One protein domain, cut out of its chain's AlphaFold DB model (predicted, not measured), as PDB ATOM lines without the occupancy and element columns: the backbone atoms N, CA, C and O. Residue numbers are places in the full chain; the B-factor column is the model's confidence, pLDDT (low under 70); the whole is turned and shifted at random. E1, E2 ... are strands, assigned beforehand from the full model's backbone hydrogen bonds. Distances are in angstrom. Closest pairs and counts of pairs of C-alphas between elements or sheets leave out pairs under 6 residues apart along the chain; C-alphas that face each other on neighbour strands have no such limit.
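AT A GLANCE: This is residues 860 to 990 of the 991 residues of the protein "S8 family serine peptidase" of Methanospirillum sp (UniProt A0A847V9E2). Two sheets lie face to face as a sandwich with crossed strands: a larger, twisted sheet of E4, E3, E6 and E7 and a smaller one of E1, E2 and E5. The sheets' edges come together where E1 meets E7 and where E4 meets E5, while the loop round residue 878 and the hairpin tip round residue 920 stick out. The printed part has 131 residues, with seven named strands in the order E1 to E7 and no named helix; the class is all strand, though under half of the residues, 65 of 131, are in named elements. Both sheets are antiparallel, in the orders E4 E3 E6 E7 and E1 E2 E5. The whole is compact, with a radius of gyration of the C-alphas of 15.4 A, and flat, spanning 44 by 42 by 22 A.

IN THESE COORDINATES: Find C-alpha 866 at (14.500, 17.169, -20.234); from there E1 runs to residue 873. E2 follows at residues 885 to 892. E3, residues 906 to 917, is 34.9 A long from first to last C-alpha. Next look at E4, residues 923 to 936, which spans 30.5 A and bends by 83 degrees at residue 927. E5 is short, residues 950 to 952, and E6 takes residues 965 to 973. E7, residues 979 to 989, spans 28.2 A, bends by 58 degrees at residue 986, and ends with C-alpha 989 at (20.749, 28.445, -42.755).

HOW THE PARTS SIT: Begin with the larger sheet, whose edge strands are E4 and E7. In the hairpin E3 and E4, N 908 and O 934 are 2.8 A apart, within hydrogen-bond range. Between E3 and E6 look at N 911 and O 969, 2.9 A apart, and in the hairpin E6 and E7 at N 970 and O 982, 3.0 A. In the other sheet, the hairpin E1 and E2 has N 868 and O 890 at 2.8 A, and E2 and E5 have N 887 and O 950 at 2.8 A. The strands of the two sheets stand at 55 degrees. The closest C-alphas of E1 and E7 are those of Asp 868 and Gly 982, 4.5 A apart; those of E4 and E5 are Gly 934 and Ile 950, 6.1 A. E1 and E4 are apart.

THE WHOLE: The two C-alphas farthest apart, of Gly 903 and Glu 919, are 49.2 A from each other. The printed part has no cut. The links E1 to E2, E2 to E3, E4 to E5 and E5 to E6 are long. Mean pLDDT of the printed part is 75.5; look for values under 70 at 40 residues, among them 872 to 884, 917 to 923 and 986 to 990.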
ATOM      1  N   GLN A 860      20.934   5.277 -14.070       82.25
ATOM      2  CA  GLN A 860      21.689   6.404 -14.638       82.25
ATOM      3  C   GLN A 860      20.787   7.466 -15.287       82.25
ATOM      4  O   GLN A 860      21.183   8.617 -15.417       82.25
ATOM      5  N   PHE A 861      19.548   7.108 -15.642       87.06
ATOM      6  CA  PHE A 861      18.579   8.023 -16.256       87.06
ATOM      7  C   PHE A 861      17.563   8.590 -15.256       87.06
ATOM      8  O   PHE A 861      16.699   9.382 -15.631       87.06
ATOM      9  N   ALA A 862      17.646   8.213 -13.976       83.75
ATOM     10  CA  ALA A 862      16.639   8.569 -12.977       83.75
ATOM     11  C   ALA A 862      16.527  10.083 -12.729       83.75
ATOM     12  O   ALA A 862      15.463  10.557 -12.328       83.75
ATOM     13  N   THR A 863      17.610  10.830 -12.965       85.75
ATOM     14  CA  THR A 863      17.690  12.285 -12.779       85.75
ATOM     15  C   THR A 863      17.320  13.082 -14.028       85.75
ATOM     16  O   THR A 863      17.186  14.297 -13.934       85.75
ATOM     17  N   VAL A 864      17.109  12.430 -15.180       90.19
ATOM     18  CA  VAL A 864      16.791  13.113 -16.442       90.19
ATOM     19  C   VAL A 864      15.400  13.735 -16.368       90.19
ATOM     20  O   VAL A 864      14.400  13.051 -16.116       90.19
ATOM     21  N   VAL A 865      15.324  15.036 -16.648       87.88
ATOM     22  CA  VAL A 865      14.061  15.789 -16.657       87.88
ATOM     23  C   VAL A 865      13.711  16.362 -18.026       87.88
ATOM     24  O   VAL A 865      12.527  16.524 -18.317       87.88
ATOM     25  N   LYS A 866      14.704  16.649 -18.876       85.25
ATOM     26  CA  LYS A 866      14.500  17.169 -20.234       85.25
ATOM     27  C   LYS A 866      15.627  16.739 -21.172       85.25
ATOM     28  O   LYS A 866      16.653  16.226 -20.728       85.25
ATOM     29  N   ALA A 867      15.422  16.967 -22.464       88.06
ATOM     30  CA  ALA A 867      16.484  16.931 -23.455       88.06
ATOM     31  C   ALA A 867      16.700  18.351 -23.981       88.06
ATOM     32  O   ALA A 867      15.732  19.072 -24.218       88.06
ATOM     33  N   ASP A 868      17.956  18.726 -24.181       86.25
ATOM     34  CA  ASP A 868      18.336  19.874 -24.992       86.25
ATOM     35  C   ASP A 868      18.850  19.370 -26.334       86.25
ATOM     36  O   ASP A 868      19.354  18.254 -26.454       86.25
ATOM     37  N   VAL A 869      18.715  20.198 -27.361       84.56
ATOM     38  CA  VAL A 869      19.183  19.872 -28.702       84.56
ATOM     39  C   VAL A 869      19.998  21.042 -29.192       84.56
ATOM     40  O   VAL A 869      19.565  22.180 -29.041       84.56
ATOM     41  N   MET A 870      21.150  20.760 -29.787       77.06
ATOM     42  CA  MET A 870      21.893  21.738 -30.565       77.06
ATOM     43  C   MET A 870      22.119  21.219 -31.976       77.06
ATOM     44  O   MET A 870      22.199  20.014 -32.203       77.06
ATOM     45  N   THR A 871      22.176  22.126 -32.943       77.12
ATOM     46  CA  THR A 871      22.402  21.774 -34.343       77.12
ATOM     47  C   THR A 871      23.472  22.674 -34.933       77.12
ATOM     48  O   THR A 871      23.381  23.891 -34.769       77.12
ATOM     49  N   LEU A 872      24.464  22.077 -35.594       67.38
ATOM     50  CA  LEU A 872      25.586  22.770 -36.232       67.38
ATOM     51  C   LEU A 872      25.704  22.342 -37.698       67.38
ATOM     52  O   LEU A 872      25.358  21.210 -38.030       67.38
ATOM     53  N   ASN A 873      26.203  23.239 -38.548       67.00
ATOM     54  CA  ASN A 873      26.702  22.863 -39.869       67.00
ATOM     55  C   ASN A 873      28.101  22.292 -39.700       67.00
ATOM     56  O   ASN A 873      28.895  22.859 -38.948       67.00
ATOM     57  N   ASP A 874      28.388  21.202 -40.389       57.09
ATOM     58  CA  ASP A 874      29.653  20.509 -40.224       57.09
ATOM     59  C   ASP A 874      30.020  19.779 -41.513       57.09
ATOM     60  O   ASP A 874      29.135  19.271 -42.201       57.09
ATOM     61  N   ASN A 875      31.312  19.756 -41.835       57.75
ATOM     62  CA  ASN A 875      31.825  19.117 -43.044       57.75
ATOM     63  C   ASN A 875      32.470  17.792 -42.649       57.75
ATOM     64  O   ASN A 875      33.427  17.762 -41.875       57.75
ATOM     65  N   TRP A 876      31.901  16.692 -43.123       55.78
ATOM     66  CA  TRP A 876      32.173  15.356 -42.609       55.78
ATOM     67  C   TRP A 876      33.238  14.607 -43.390       55.78
ATOM     68  O   TRP A 876      33.765  13.615 -42.870       55.78
ATOM     69  N   ASP A 877      33.579  15.081 -44.582       47.50
ATOM     70  CA  ASP A 877      34.702  14.586 -45.356       47.50
ATOM     71  C   ASP A 877      35.507  15.708 -46.045       47.50
ATOM     72  O   ASP A 877      35.527  16.866 -45.614       47.50
ATOM     73  N   ALA A 878      36.350  15.303 -46.997       42.50
ATOM     74  CA  ALA A 878      37.465  16.087 -47.512       42.50
ATOM     75  C   ALA A 878      37.192  16.728 -48.887       42.50
ATOM     76  O   ALA A 878      38.084  17.404 -49.410       42.50
ATOM     77  N   ASP A 879      36.008  16.541 -49.474       42.22
ATOM     78  CA  ASP A 879      35.557  17.204 -50.697       42.22
ATOM     79  C   ASP A 879      34.433  18.212 -50.416       42.22
ATOM     80  O   ASP A 879      33.443  17.935 -49.757       42.22
ATOM     81  N   ALA A 880      34.594  19.443 -50.911       46.06
ATOM     82  CA  ALA A 880      33.677  20.558 -50.660       46.06
ATOM     83  C   ALA A 880      32.421  20.523 -51.553       46.06
ATOM     84  O   ALA A 880      32.022  21.552 -52.102       46.06
ATOM     85  N   GLU A 881      31.795  19.358 -51.708       45.59
ATOM     86  CA  GLU A 881      30.471  19.248 -52.321       45.59
ATOM     87  C   GLU A 881      29.552  18.372 -51.454       45.59
ATOM     88  O   GLU A 881      29.288  17.220 -51.781       45.59
ATOM     89  N   ASN A 882      28.972  19.019 -50.424       54.09
ATOM     90  CA  ASN A 882      27.644  18.753 -49.836       54.09
ATOM     91  C   ASN A 882      27.570  17.957 -48.508       54.09
ATOM     92  O   ASN A 882      27.124  16.814 -48.515       54.09
ATOM     93  N   ASP A 883      27.802  18.603 -47.352       58.94
ATOM     94  CA  ASP A 883      27.608  17.971 -46.033       58.94
ATOM     95  C   ASP A 883      26.714  18.780 -45.089       58.94
ATOM     96  O   ASP A 883      26.808  19.998 -44.990       58.94
ATOM     97  N   GLY A 884      25.775  18.080 -44.450       67.38
ATOM     98  CA  GLY A 884      24.572  18.644 -43.840       67.38
ATOM     99  C   GLY A 884      24.715  19.267 -42.457       67.38
ATOM    100  O   GLY A 884      25.581  20.087 -42.173       67.38
ATOM    101  N   ILE A 885      23.779  18.915 -41.580       76.12
ATOM    102  CA  ILE A 885      23.744  19.390 -40.200       76.12
ATOM    103  C   ILE A 885      23.938  18.239 -39.224       76.12
ATOM    104  O   ILE A 885      23.409  17.146 -39.424       76.12
ATOM    105  N   VAL A 886      24.650  18.484 -38.130       82.38
ATOM    106  CA  VAL A 886      24.776  17.535 -37.020       82.38
ATOM    107  C   VAL A 886      23.836  17.942 -35.900       82.38
ATOM    108  O   VAL A 886      23.844  19.088 -35.455       82.38
ATOM    109  N   VAL A 887      23.024  16.998 -35.428       84.31
ATOM    110  CA  VAL A 887      22.100  17.166 -34.306       84.31
ATOM    111  C   VAL A 887      22.689  16.514 -33.058       84.31
ATOM    112  O   VAL A 887      22.924  15.309 -33.035       84.31
ATOM    113  N   TYR A 888      22.861  17.305 -32.002       87.12
ATOM    114  CA  TYR A 888      23.419  16.903 -30.710       87.12
ATOM    115  C   TYR A 888      22.330  16.930 -29.629       87.12
ATOM    116  O   TYR A 888      22.036  17.995 -29.075       87.12
ATOM    117  N   PRO A 889      21.663  15.796 -29.364       84.88
ATOM    118  CA  PRO A 889      20.660  15.688 -28.314       84.88
ATOM    119  C   PRO A 889      21.308  15.324 -26.967       84.88
ATOM    120  O   PRO A 889      21.759  14.197 -26.772       84.88
ATOM    121  N   ALA A 890      21.299  16.250 -26.010       87.00
ATOM    122  CA  ALA A 890      21.840  16.055 -24.664       87.00
ATOM    123  C   ALA A 890      20.718  15.876 -23.631       87.00
ATOM    124  O   ALA A 890      19.778  16.669 -23.577       87.00
ATOM    125  N   LEU A 891      20.814  14.864 -22.763       90.94
ATOM    126  CA  LEU A 891      19.894  14.701 -21.631       90.94
ATOM    127  C   LEU A 891      20.334  15.581 -20.456       90.94
ATOM    128  O   LEU A 891      21.517  15.612 -20.119       90.94
ATOM    129  N   ARG A 892      19.383  16.272 -19.822       88.00
ATOM    130  CA  ARG A 892      19.630  17.208 -18.716       88.00
ATOM    131  C   ARG A 892      18.881  16.813 -17.456       88.00
ATOM    132  O   ARG A 892      17.750  16.316 -17.532       88.00
ATOM    133  N   ASP A 893      19.485  17.083 -16.308       88.31
ATOM    134  CA  ASP A 893      18.816  16.969 -15.016       88.31
ATOM    135  C   ASP A 893      18.102  18.269 -14.604       88.31
ATOM    136  O   ASP A 893      18.025  19.242 -15.356       88.31
ATOM    137  N   SER A 894      17.513  18.277 -13.405       86.06
ATOM    138  CA  SER A 894      16.794  19.440 -12.869       86.06
ATOM    139  C   SER A 894      17.664  20.674 -12.618       86.06
ATOM    140  O   SER A 894      17.108  21.754 -12.431       86.06
ATOM    141  N   SER A 895      18.987  20.514 -12.584       80.62
ATOM    142  CA  SER A 895      19.968  21.588 -12.412       80.62
ATOM    143  C   SER A 895      20.536  22.079 -13.748       80.62
ATOM    144  O   SER A 895      21.388  22.959 -13.752       80.62
ATOM    145  N   ASP A 896      20.036  21.543 -14.867       77.81
ATOM    146  CA  ASP A 896      20.500  21.803 -16.233       77.81
ATOM    147  C   ASP A 896      21.895  21.236 -16.559       77.81
ATOM    148  O   ASP A 896      22.515  21.583 -17.569       77.81
ATOM    149  N   GLU A 897      22.393  20.303 -15.744       79.69
ATOM    150  CA  GLU A 897      23.658  19.618 -16.008       79.69
ATOM    151  C   GLU A 897      23.459  18.433 -16.966       79.69
ATOM    152  O   GLU A 897      22.393  17.808 -17.004       79.69
ATOM    153  N   THR A 898      24.480  18.134 -17.786       83.12
ATOM    154  CA  THR A 898      24.439  16.991 -18.716       83.12
ATOM    155  C   THR A 898      24.422  15.694 -17.917       83.12
ATOM    156  O   THR A 898      25.353  15.412 -17.164       83.12
ATOM    157  N   VAL A 899      23.400  14.866 -18.118       83.12
ATOM    158  CA  VAL A 899      23.332  13.552 -17.480       83.12
ATOM    159  C   VAL A 899      24.247  12.588 -18.218       83.12
ATOM    160  O   VAL A 899      23.984  12.197 -19.356       83.12
ATOM    161  N   THR A 900      25.320  12.191 -17.545       85.56
ATOM    162  CA  THR A 900      26.290  11.235 -18.069       85.56
ATOM    163  C   THR A 900      25.789   9.809 -17.898       85.56
ATOM    164  O   THR A 900      25.341   9.434 -16.813       85.56
ATOM    165  N   TRP A 901      25.918   8.989 -18.933       81.25
ATOM    166  CA  TRP A 901      25.544   7.580 -18.891       81.25
ATOM    167  C   TRP A 901      26.496   6.751 -19.756       81.25
ATOM    168  O   TRP A 901      27.105   7.268 -20.689       81.25
ATOM    169  N   SER A 902      26.641   5.457 -19.475       75.44
ATOM    170  CA  SER A 902      27.474   4.566 -20.298       75.44
ATOM    171  C   SER A 902      26.844   3.187 -20.484       75.44
ATOM    172  O   SER A 902      26.080   2.719 -19.639       75.44
ATOM    173  N   GLY A 903      27.152   2.525 -21.602       73.12
ATOM    174  CA  GLY A 903      26.723   1.144 -21.859       73.12
ATOM    175  C   GLY A 903      25.248   0.967 -22.254       73.12
ATOM    176  O   GLY A 903      24.730  -0.147 -22.178       73.12
ATOM    177  N   ALA A 904      24.576   2.038 -22.680       76.94
ATOM    178  CA  ALA A 904      23.271   2.016 -23.343       76.94
ATOM    179  C   ALA A 904      23.409   2.489 -24.806       76.94
ATOM    180  O   ALA A 904      24.429   3.031 -25.186       76.94
ATOM    181  N   ILE A 905      22.405   2.292 -25.654       84.25
ATOM    182  CA  ILE A 905      22.328   2.996 -26.944       84.25
ATOM    183  C   ILE A 905      20.930   3.584 -26.998       84.25
ATOM    184  O   ILE A 905      19.951   2.841 -26.884       84.25
ATOM    185  N   LEU A 906      20.829   4.907 -27.094       86.81
ATOM    186  CA  LEU A 906      19.555   5.610 -27.008       86.81
ATOM    187  C   LEU A 906      19.052   5.971 -28.404       86.81
ATOM    188  O   LEU A 906      19.743   6.685 -29.131       86.81
ATOM    189  N   PRO A 907      17.843   5.528 -28.789       89.81
ATOM    190  CA  PRO A 907      17.199   5.992 -30.008       89.81
ATOM    191  C   PRO A 907      16.795   7.463 -29.899       89.81
ATOM    192  O   PRO A 907      16.298   7.906 -28.860       89.81
ATOM    193  N   VAL A 908      16.927   8.197 -31.001       88.62
ATOM    194  CA  VAL A 908      16.528   9.600 -31.118       88.62
ATOM    195  C   VAL A 908      15.691   9.792 -32.378       88.62
ATOM    196  O   VAL A 908      16.115   9.416 -33.464       88.62
ATOM    197  N   ALA A 909      14.512  10.397 -32.253       90.62
ATOM    198  CA  ALA A 909      13.701  10.835 -33.390       90.62
ATOM    199  C   ALA A 909      13.902  12.335 -33.636       90.62
ATOM    200  O   ALA A 909      13.849  13.106 -32.682       90.62
ATOM    201  N   ILE A 910      14.104  12.748 -34.888       91.00
ATOM    202  CA  ILE A 910      14.445  14.122 -35.289       91.00
ATOM    203  C   ILE A 910      13.397  14.670 -36.264       91.00
ATOM    204  O   ILE A 910      13.001  13.986 -37.211       91.00
ATOM    205  N   GLU A 911      12.981  15.923 -36.069       90.44
ATOM    206  CA  GLU A 911      12.120  16.664 -36.997       90.44
ATOM    207  C   GLU A 911      12.622  18.105 -37.191       90.44
ATOM    208  O   GLU A 911      12.848  18.819 -36.216       90.44
ATOM    209  N   ILE A 912      12.762  18.560 -38.441       87.25
ATOM    210  CA  ILE A 912      13.267  19.908 -38.773       87.25
ATOM    211  C   ILE A 912      12.203  20.691 -39.542       87.25
ATOM    212  O   ILE A 912      11.532  20.135 -40.416       87.25
ATOM    213  N   TRP A 913      12.050  21.981 -39.229       84.81
ATOM    214  CA  TRP A 913      11.018  22.855 -39.790       84.81
ATOM    215  C   TRP A 913      11.547  24.204 -40.305       84.81
ATOM    216  O   TRP A 913      12.506  24.774 -39.775       84.81
ATOM    217  N   THR A 914      10.838  24.763 -41.290       80.62
ATOM    218  CA  THR A 914      10.992  26.150 -41.749       80.62
ATOM    219  C   THR A 914      10.367  27.174 -40.812       80.62
ATOM    220  O   THR A 914       9.448  26.871 -40.041       80.62
ATOM    221  N   THR A 915      10.861  28.411 -40.904       75.31
ATOM    222  CA  THR A 915      10.360  29.562 -40.145       75.31
ATOM    223  C   THR A 915       9.613  30.522 -41.068       75.31
ATOM    224  O   THR A 915      10.114  30.873 -42.132       75.31
ATOM    225  N   LYS A 916       8.441  31.001 -40.638       75.38
ATOM    226  CA  LYS A 916       7.741  32.148 -41.236       75.38
ATOM    227  C   LYS A 916       7.600  33.274 -40.225       75.38
ATOM    228  O   LYS A 916       7.535  33.018 -39.027       75.38
ATOM    229  N   ILE A 917       7.509  34.508 -40.699       69.00
ATOM    230  CA  ILE A 917       7.224  35.671 -39.856       69.00
ATOM    231  C   ILE A 917       5.734  35.991 -39.986       69.00
ATOM    232  O   ILE A 917       5.226  36.116 -41.100       69.00
ATOM    233  N   ASP A 918       5.023  36.057 -38.861       69.31
ATOM    234  CA  ASP A 918       3.607  36.422 -38.845       69.31
ATOM    235  C   ASP A 918       3.386  37.942 -38.978       69.31
ATOM    236  O   ASP A 918       4.321  38.742 -38.982       69.31
ATOM    237  N   GLU A 919       2.122  38.352 -39.084       61.81
ATOM    238  CA  GLU A 919       1.698  39.754 -39.233       61.81
ATOM    239  C   GLU A 919       2.106  40.678 -38.067       61.81
ATOM    240  O   GLU A 919       2.048  41.898 -38.203       61.81
ATOM    241  N   ASN A 920       2.562  40.115 -36.943       57.38
ATOM    242  CA  ASN A 920       3.078  40.848 -35.786       57.38
ATOM    243  C   ASN A 920       4.611  40.763 -35.677       57.38
ATOM    244  O   ASN A 920       5.166  41.012 -34.604       57.38
ATOM    245  N   PHE A 921       5.288  40.397 -36.770       55.78
ATOM    246  CA  PHE A 921       6.734  40.201 -36.864       55.78
ATOM    247  C   PHE A 921       7.293  39.114 -35.933       55.78
ATOM    248  O   PHE A 921       8.466  39.154 -35.560       55.78
ATOM    249  N   ARG A 922       6.480  38.120 -35.549       64.50
ATOM    250  CA  ARG A 922       6.939  36.999 -34.719       64.50
ATOM    251  C   ARG A 922       7.222  35.772 -35.570       64.50
ATOM    252  O   ARG A 922       6.442  35.396 -36.439       64.50
ATOM    253  N   GLU A 923       8.345  35.124 -35.288       68.19
ATOM    254  CA  GLU A 923       8.738  33.890 -35.960       68.19
ATOM    255  C   GLU A 923       7.874  32.711 -35.503       68.19
ATOM    256  O   GLU A 923       7.850  32.359 -34.321       68.19
ATOM    257  N   GLN A 924       7.207  32.071 -36.457       74.06
ATOM    258  CA  GLN A 924       6.410  30.871 -36.266       74.06
ATOM    259  C   GLN A 924       6.942  29.711 -37.104       74.06
ATOM    260  O   GLN A 924       7.475  29.887 -38.200       74.06
ATOM    261  N   ARG A 925       6.745  28.499 -36.586       79.75
ATOM    262  CA  ARG A 925       7.016  27.251 -37.298       79.75
ATOM    263  C   ARG A 925       6.052  27.109 -38.480       79.75
ATOM    264  O   ARG A 925       4.845  27.273 -38.300       79.75
ATOM    265  N   ASP A 926       6.570  26.798 -39.666       79.56
ATOM    266  CA  ASP A 926       5.767  26.760 -40.892       79.56
ATOM    267  C   ASP A 926       5.604  25.348 -41.472       79.56
ATOM    268  O   ASP A 926       4.516  24.777 -41.384       79.56
ATOM    269  N   ARG A 927       6.672  24.753 -42.016       81.12
ATOM    270  CA  ARG A 927       6.609  23.463 -42.726       81.12
ATOM    271  C   ARG A 927       7.733  22.519 -42.306       81.12
ATOM    272  O   ARG A 927       8.865  22.957 -42.156       81.12
ATOM    273  N   VAL A 928       7.436  21.227 -42.161       84.81
ATOM    274  CA  VAL A 928       8.458  20.183 -41.950       84.81
ATOM    275  C   VAL A 928       9.290  20.020 -43.217       84.81
ATOM    276  O   VAL A 928       8.719  19.936 -44.304       84.81
ATOM    277  N   VAL A 929      10.608  19.932 -43.072       82.00
ATOM    278  CA  VAL A 929      11.555  19.677 -44.173       82.00
ATOM    279  C   VAL A 929      12.344  18.385 -43.989       82.00
ATOM    280  O   VAL A 929      12.908  17.882 -44.951       82.00
ATOM    281  N   PHE A 930      12.341  17.809 -42.783       86.81
ATOM    282  CA  PHE A 930      12.970  16.518 -42.517       86.81
ATOM    283  C   PHE A 930      12.325  15.791 -41.339       86.81
ATOM    284  O   PHE A 930      11.954  16.413 -40.340       86.81
ATOM    285  N   ARG A 931      12.228  14.463 -41.461       88.00
ATOM    286  CA  ARG A 931      11.912  13.521 -40.381       88.00
ATOM    287  C   ARG A 931      12.854  12.333 -40.482       88.00
ATOM    288  O   ARG A 931      12.842  11.637 -41.494       88.00
ATOM    289  N   GLY A 932      13.607  12.075 -39.425       84.44
ATOM    290  CA  GLY A 932      14.576  10.986 -39.382       84.44
ATOM    291  C   GLY A 932      14.730  10.421 -37.982       84.44
ATOM    292  O   GLY A 932      14.170  10.947 -37.025       84.44
ATOM    293  N   ASN A 933      15.489   9.339 -37.868       86.31
ATOM    294  CA  ASN A 933      15.877   8.768 -36.584       86.31
ATOM    295  C   ASN A 933      17.395   8.568 -36.567       86.31
ATOM    296  O   ASN A 933      17.987   8.313 -37.612       86.31
ATOM    297  N   GLY A 934      17.993   8.623 -35.384       86.06
ATOM    298  CA  GLY A 934      19.385   8.276 -35.134       86.06
ATOM    299  C   GLY A 934      19.545   7.599 -33.779       86.06
ATOM    300  O   GLY A 934      18.561   7.295 -33.098       86.06
ATOM    301  N   THR A 935      20.787   7.355 -33.388       86.44
ATOM    302  CA  THR A 935      21.137   6.789 -32.086       86.44
ATOM    303  C   THR A 935      22.320   7.537 -31.500       86.44
ATOM    304  O   THR A 935      23.175   7.992 -32.250       86.44
ATOM    305  N   ILE A 936      22.373   7.622 -30.175       83.88
ATOM    306  CA  ILE A 936      23.571   8.032 -29.436       83.88
ATOM    307  C   ILE A 936      24.025   6.865 -28.555       83.88
ATOM    308  O   ILE A 936      23.206   6.248 -27.867       83.88
ATOM    309  N   GLU A 937      25.304   6.514 -28.631       82.00
ATOM    310  CA  GLU A 937      25.920   5.368 -27.946       82.00
ATOM    311  C   GLU A 937      26.596   5.766 -26.631       82.00
ATOM    312  O   GLU A 937      26.851   4.920 -25.769       82.00
ATOM    313  N   SER A 938      26.796   7.066 -26.427       81.69
ATOM    314  CA  SER A 938      27.190   7.652 -25.154       81.69
ATOM    315  C   SER A 938      26.536   9.019 -24.931       81.69
ATOM    316  O   SER A 938      25.929   9.609 -25.827       81.69
ATOM    317  N   TRP A 939      26.660   9.553 -23.713       76.62
ATOM    318  CA  TRP A 939      26.275  10.940 -23.443       76.62
ATOM    319  C   TRP A 939      27.167  11.957 -24.185       76.62
ATOM    320  O   TRP A 939      26.715  13.075 -24.428       76.62
ATOM    321  N   GLU A 940      28.396  11.570 -24.554       77.38
ATOM    322  CA  GLU A 940      29.363  12.409 -25.277       77.38
ATOM    323  C   GLU A 940      28.906  12.643 -26.722       77.38
ATOM    324  O   GLU A 940      29.006  13.765 -27.206       77.38
ATOM    325  N   ASP A 941      28.278  11.652 -27.365       75.12
ATOM    326  CA  ASP A 941      27.695  11.785 -28.713       75.12
ATOM    327  C   ASP A 941      26.574  12.833 -28.757       75.12
ATOM    328  O   ASP A 941      26.352  13.494 -29.768       75.12
ATOM    329  N   GLY A 942      25.862  13.009 -27.641       60.62
ATOM    330  CA  GLY A 942      24.864  14.063 -27.469       60.62
ATOM    331  C   GLY A 942      25.462  15.445 -27.190       60.62
ATOM    332  O   GLY A 942      24.718  16.424 -27.130       60.62
ATOM    333  N   HIS A 943      26.782  15.544 -27.000       69.12
ATOM    334  CA  HIS A 943      27.493  16.748 -26.591       69.12
ATOM    335  C   HIS A 943      28.392  17.280 -27.716       69.12
ATOM    336  O   HIS A 943      29.405  16.685 -28.070       69.12
ATOM    337  N   PHE A 944      28.076  18.474 -28.214       55.53
ATOM    338  CA  PHE A 944      28.674  19.031 -29.436       55.53
ATOM    339  C   PHE A 944      30.199  19.223 -29.451       55.53
ATOM    340  O   PHE A 944      30.777  19.348 -30.520       55.53
ATOM    341  N   LEU A 945      30.849  19.309 -28.286       43.97
ATOM    342  CA  LEU A 945      32.313  19.443 -28.186       43.97
ATOM    343  C   LEU A 945      33.046  18.103 -28.078       43.97
ATOM    344  O   LEU A 945      34.274  18.097 -28.093       43.97
ATOM    345  N   LEU A 946      32.319  17.011 -27.840       48.59
ATOM    346  CA  LEU A 946      32.910  15.760 -27.359       48.59
ATOM    347  C   LEU A 946      32.623  14.568 -28.267       48.59
ATOM    348  O   LEU A 946      33.484  13.702 -28.373       48.59
ATOM    349  N   GLY A 947      31.462  14.523 -28.916       56.31
ATOM    350  CA  GLY A 947      31.100  13.419 -29.800       56.31
ATOM    351  C   GLY A 947      30.594  13.876 -31.162       56.31
ATOM    352  O   GLY A 947      30.414  15.066 -31.410       56.31
ATOM    353  N   ASP A 948      30.357  12.906 -32.046       64.12
ATOM    354  CA  ASP A 948      30.119  13.143 -33.480       64.12
ATOM    355  C   ASP A 948      28.661  13.492 -33.834       64.12
ATOM    356  O   ASP A 948      28.369  13.822 -34.985       64.12
ATOM    357  N   GLY A 949      27.744  13.425 -32.857       78.31
ATOM    358  CA  GLY A 949      26.323  13.736 -33.020       78.31
ATOM    359  C   GLY A 949      25.600  12.896 -34.074       78.31
ATOM    360  O   GLY A 949      26.087  11.877 -34.561       78.31
ATOM    361  N   ILE A 950      24.378  13.307 -34.418       82.81
ATOM    362  CA  ILE A 950      23.570  12.644 -35.447       82.81
ATOM    363  C   ILE A 950      23.610  13.474 -36.723       82.81
ATOM    364  O   ILE A 950      23.032  14.556 -36.801       82.81
ATOM    365  N   ARG A 951      24.264  12.924 -37.738       86.25
ATOM    366  CA  ARG A 951      24.464  13.538 -39.050       86.25
ATOM    367  C   ARG A 951      23.185  13.489 -39.899       86.25
ATOM    368  O   ARG A 951      22.627  12.417 -40.128       86.25
ATOM    369  N   VAL A 952      22.720  14.644 -40.368       79.62
ATOM    370  CA  VAL A 952      21.582  14.821 -41.286       79.62
ATOM    371  C   VAL A 952      22.062  15.565 -42.540       79.62
ATOM    372  O   VAL A 952      22.209  16.783 -42.485       79.62
ATOM    373  N   PRO A 953      22.327  14.883 -43.666       79.25
ATOM    374  CA  PRO A 953      22.902  15.509 -44.860       79.25
ATOM    375  C   PRO A 953      21.942  16.526 -45.506       79.25
ATOM    376  O   PRO A 953      20.726  16.313 -45.492       79.25
ATOM    377  N   PHE A 954      22.461  17.609 -46.101       71.69
ATOM    378  CA  PHE A 954      21.641  18.674 -46.711       71.69
ATOM    379  C   PHE A 954      20.703  18.151 -47.801       71.69
ATOM    380  O   PHE A 954      19.543  18.549 -47.853       71.69
ATOM    381  N   GLU A 955      21.156  17.186 -48.605       69.88
ATOM    382  CA  GLU A 955      20.344  16.520 -49.635       69.88
ATOM    383  C   GLU A 955      19.096  15.805 -49.090       69.88
ATOM    384  O   GLU A 955      18.143  15.560 -49.830       69.88
ATOM    385  N   SER A 956      19.076  15.485 -47.793       73.25
ATOM    386  CA  SER A 956      17.914  14.885 -47.140       73.25
ATOM    387  C   SER A 956      16.902  15.920 -46.626       73.25
ATOM    388  O   SER A 956      15.781  15.543 -46.273       73.25
ATOM    389  N   LEU A 957      17.262  17.212 -46.600       73.94
ATOM    390  CA  LEU A 957      16.398  18.316 -46.177       73.94
ATOM    391  C   LEU A 957      15.616  18.879 -47.380       73.94
ATOM    392  O   LEU A 957      16.171  19.545 -48.247       73.94
ATOM    393  N   ASP A 958      14.295  18.683 -47.412       80.00
ATOM    394  CA  ASP A 958      13.422  19.208 -48.479       80.00
ATOM    395  C   ASP A 958      13.055  20.687 -48.235       80.00
ATOM    396  O   ASP A 958      11.921  21.039 -47.872       80.00
ATOM    397  N   VAL A 959      14.046  21.570 -48.375       70.50
ATOM    398  CA  VAL A 959      13.914  23.018 -48.153       70.50
ATOM    399  C   VAL A 959      13.712  23.736 -49.497       70.50
ATOM    400  O   VAL A 959      14.553  23.620 -50.385       70.50
ATOM    401  N   PRO A 960      12.624  24.506 -49.694       67.56
ATOM    402  CA  PRO A 960      12.409  25.232 -50.942       67.56
ATOM    403  C   PRO A 960      13.464  26.316 -51.157       67.56
ATOM    404  O   PRO A 960      13.846  27.009 -50.213       67.56
ATOM    405  N   ALA A 961      13.852  26.532 -52.415       60.38
ATOM    406  CA  ALA A 961      14.803  27.573 -52.789       60.38
ATOM    407  C   ALA A 961      14.387  28.956 -52.245       60.38
ATOM    408  O   ALA A 961      13.258  29.407 -52.453       60.38
ATOM    409  N   GLY A 962      15.314  29.622 -51.551       59.44
ATOM    410  CA  GLY A 962      15.106  30.945 -50.950       59.44
ATOM    411  C   GLY A 962      14.375  30.947 -49.601       59.44
ATOM    412  O   GLY A 962      14.074  32.022 -49.086       59.44
ATOM    413  N   VAL A 963      14.089  29.779 -49.017       59.44
ATOM    414  CA  VAL A 963      13.468  29.651 -47.691       59.44
ATOM    415  C   VAL A 963      14.484  29.093 -46.702       59.44
ATOM    416  O   VAL A 963      15.132  28.091 -46.966       59.44
ATOM    417  N   THR A 964      14.602  29.715 -45.531       62.44
ATOM    418  CA  THR A 964      15.494  29.240 -44.468       62.44
ATOM    419  C   THR A 964      14.768  28.299 -43.516       62.44
ATOM    420  O   THR A 964      13.652  28.603 -43.071       62.44
ATOM    421  N   TYR A 965      15.407  27.192 -43.142       66.19
ATOM    422  CA  TYR A 965      14.943  26.376 -42.022       66.19
ATOM    423  C   TYR A 965      15.539  26.872 -40.700       66.19
ATOM    424  O   TYR A 965      16.581  27.526 -40.698       66.19
ATOM    425  N   GLY A 966      14.833  26.666 -39.583       65.75
ATOM    426  CA  GLY A 966      15.237  27.305 -38.325       65.75
ATOM    427  C   GLY A 966      14.727  26.693 -37.027       65.75
ATOM    428  O   GLY A 966      14.936  27.283 -35.970       65.75
ATOM    429  N   TRP A 967      14.080  25.522 -37.078       79.62
ATOM    430  CA  TRP A 967      13.683  24.779 -35.877       79.62
ATOM    431  C   TRP A 967      14.050  23.301 -36.009       79.62
ATOM    432  O   TRP A 967      13.568  22.646 -36.933       79.62
ATOM    433  N   THR A 968      14.819  22.769 -35.061       86.50
ATOM    434  CA  THR A 968      15.164  21.341 -34.968       86.50
ATOM    435  C   THR A 968      14.618  20.768 -33.671       86.50
ATOM    436  O   THR A 968      14.923  21.269 -32.593       86.50
ATOM    437  N   TYR A 969      13.830  19.704 -33.763       85.69
ATOM    438  CA  TYR A 969      13.315  18.949 -32.627       85.69
ATOM    439  C   TYR A 969      14.010  17.599 -32.575       85.69
ATOM    440  O   TYR A 969      14.109  16.928 -33.602       85.69
ATOM    441  N   ALA A 970      14.433  17.175 -31.387       89.44
ATOM    442  CA  ALA A 970      14.881  15.807 -31.171       89.44
ATOM    443  C   ALA A 970      14.236  15.219 -29.916       89.44
ATOM    444  O   ALA A 970      14.182  15.859 -28.866       89.44
ATOM    445  N   LYS A 971      13.744  13.984 -30.032       90.06
ATOM    446  CA  LYS A 971      13.145  13.208 -28.947       90.06
ATOM    447  C   LYS A 971      13.989  11.973 -28.678       90.06
ATOM    448  O   LYS A 971      14.055  11.085 -29.523       90.06
ATOM    449  N   VAL A 972      14.597  11.916 -27.500       90.88
ATOM    450  CA  VAL A 972      15.463  10.824 -27.042       90.88
ATOM    451  C   VAL A 972      14.642   9.836 -26.220       90.88
ATOM    452  O   VAL A 972      13.913  10.253 -25.319       90.88
ATOM    453  N   PHE A 973      14.761   8.540 -26.505       89.44
ATOM    454  CA  PHE A 973      14.066   7.466 -25.790       89.44
ATOM    455  C   PHE A 973      15.030   6.755 -24.836       89.44
ATOM    456  O   PHE A 973      16.028   6.179 -25.270       89.44
ATOM    457  N   THR A 974      14.735   6.781 -23.537       87.56
ATOM    458  CA  THR A 974      15.582   6.180 -22.500       87.56
ATOM    459  C   THR A 974      15.152   4.743 -22.169       87.56
ATOM    460  O   THR A 974      13.982   4.380 -22.340       87.56
ATOM    461  N   PRO A 975      16.066   3.884 -21.672       81.69
ATOM    462  CA  PRO A 975      15.788   2.462 -21.450       81.69
ATOM    463  C   PRO A 975      14.788   2.193 -20.311       81.69
ATOM    464  O   PRO A 975      14.245   1.095 -20.217       81.69
ATOM    465  N   ASP A 976      14.501   3.195 -19.473       79.62
ATOM    466  CA  ASP A 976      13.434   3.177 -18.460       79.62
ATOM    467  C   ASP A 976      12.023   3.414 -19.051       79.62
ATOM    468  O   ASP A 976      11.035   3.477 -18.316       79.62
ATOM    469  N   GLY A 977      11.919   3.515 -20.382       79.00
ATOM    470  CA  GLY A 977      10.669   3.652 -21.129       79.00
ATOM    471  C   GLY A 977      10.162   5.089 -21.250       79.00
ATOM    472  O   GLY A 977       9.033   5.295 -21.704       79.00
ATOM    473  N   ARG A 978      10.959   6.082 -20.841       86.38
ATOM    474  CA  ARG A 978      10.620   7.505 -20.961       86.38
ATOM    475  C   ARG A 978      11.167   8.100 -22.258       86.38
ATOM    476  O   ARG A 978      12.023   7.526 -22.924       86.38
ATOM    477  N   ALA A 979      10.621   9.251 -22.639       87.50
ATOM    478  CA  ALA A 979      11.085  10.004 -23.793       87.50
ATOM    479  C   ALA A 979      11.142  11.491 -23.459       87.50
ATOM    480  O   ALA A 979      10.190  12.036 -22.894       87.50
ATOM    481  N   TYR A 980      12.238  12.135 -23.841       88.50
ATOM    482  CA  TYR A 980      12.516  13.531 -23.532       88.50
ATOM    483  C   TYR A 980      12.773  14.292 -24.826       88.50
ATOM    484  O   TYR A 980      13.510  13.822 -25.689       88.50
ATOM    485  N   GLU A 981      12.117  15.436 -24.983       87.50
ATOM    486  CA  GLU A 981      12.126  16.221 -26.218       87.50
ATOM    487  C   GLU A 981      12.795  17.568 -25.979       87.50
ATOM    488  O   GLU A 981      12.477  18.241 -24.997       87.50
ATOM    489  N   GLY A 982      13.691  17.944 -26.887       83.50
ATOM    490  CA  GLY A 982      14.336  19.249 -26.917       83.50
ATOM    491  C   GLY A 982      14.133  19.934 -28.261       83.50
ATOM    492  O   GLY A 982      13.906  19.278 -29.282       83.50
ATOM    493  N   VAL A 983      14.202  21.263 -28.250       84.88
ATOM    494  CA  VAL A 983      14.098  22.089 -29.454       84.88
ATOM    495  C   VAL A 983      15.268  23.056 -29.533       84.88
ATOM    496  O   VAL A 983      15.582  23.741 -28.562       84.88
ATOM    497  N   TRP A 984      15.872  23.139 -30.712       78.44
ATOM    498  CA  TRP A 984      16.853  24.152 -31.063       78.44
ATOM    499  C   TRP A 984      16.265  25.117 -32.081       78.44
ATOM    500  O   TRP A 984      15.614  24.692 -33.041       78.44
ATOM    501  N   LYS A 985      16.511  26.414 -31.889       75.00
ATOM    502  CA  LYS A 985      16.085  27.463 -32.813       75.00
ATOM    503  C   LYS A 985      17.306  28.251 -33.279       75.00
ATOM    504  O   LYS A 985      17.883  28.991 -32.491       75.00
ATOM    505  N   TYR A 986      17.680  28.092 -34.547       60.12
ATOM    506  CA  TYR A 986      18.799  28.809 -35.166       60.12
ATOM    507  C   TYR A 986      18.331  29.543 -36.424       60.12
ATOM    508  O   TYR A 986      17.513  29.031 -37.187       60.12
ATOM    509  N   THR A 987      18.810  30.767 -36.625       47.59
ATOM    510  CA  THR A 987      18.239  31.715 -37.587       47.59
ATOM    511  C   THR A 987      19.075  31.744 -38.867       47.59
ATOM    512  O   THR A 987      20.197  32.233 -38.859       47.59
ATOM    513  N   ARG A 988      18.469  31.289 -39.974       53.91
ATOM    514  CA  ARG A 988      18.904  31.445 -41.381       53.91
ATOM    515  C   ARG A 988      20.105  30.623 -41.852       53.91
ATOM    516  O   ARG A 988      21.109  31.173 -42.284       53.91
ATOM    517  N   LEU A 989      19.924  29.308 -41.910       52.56
ATOM    518  CA  LEU A 989      20.749  28.445 -42.755       52.56
ATOM    519  C   LEU A 989      20.049  28.265 -44.110       52.56
ATOM    520  O   LEU A 989      18.849  27.963 -44.158       52.56
ATOM    521  N   VAL A 990      20.778  28.530 -45.194       53.56
ATOM    522  CA  VAL A 990      20.357  28.263 -46.575       53.56
ATOM    523  C   VAL A 990      21.180  27.054 -47.029       53.56
ATOM    524  O   VAL A 990      22.402  27.159 -46.947       53.56
TER     525      VAL A 990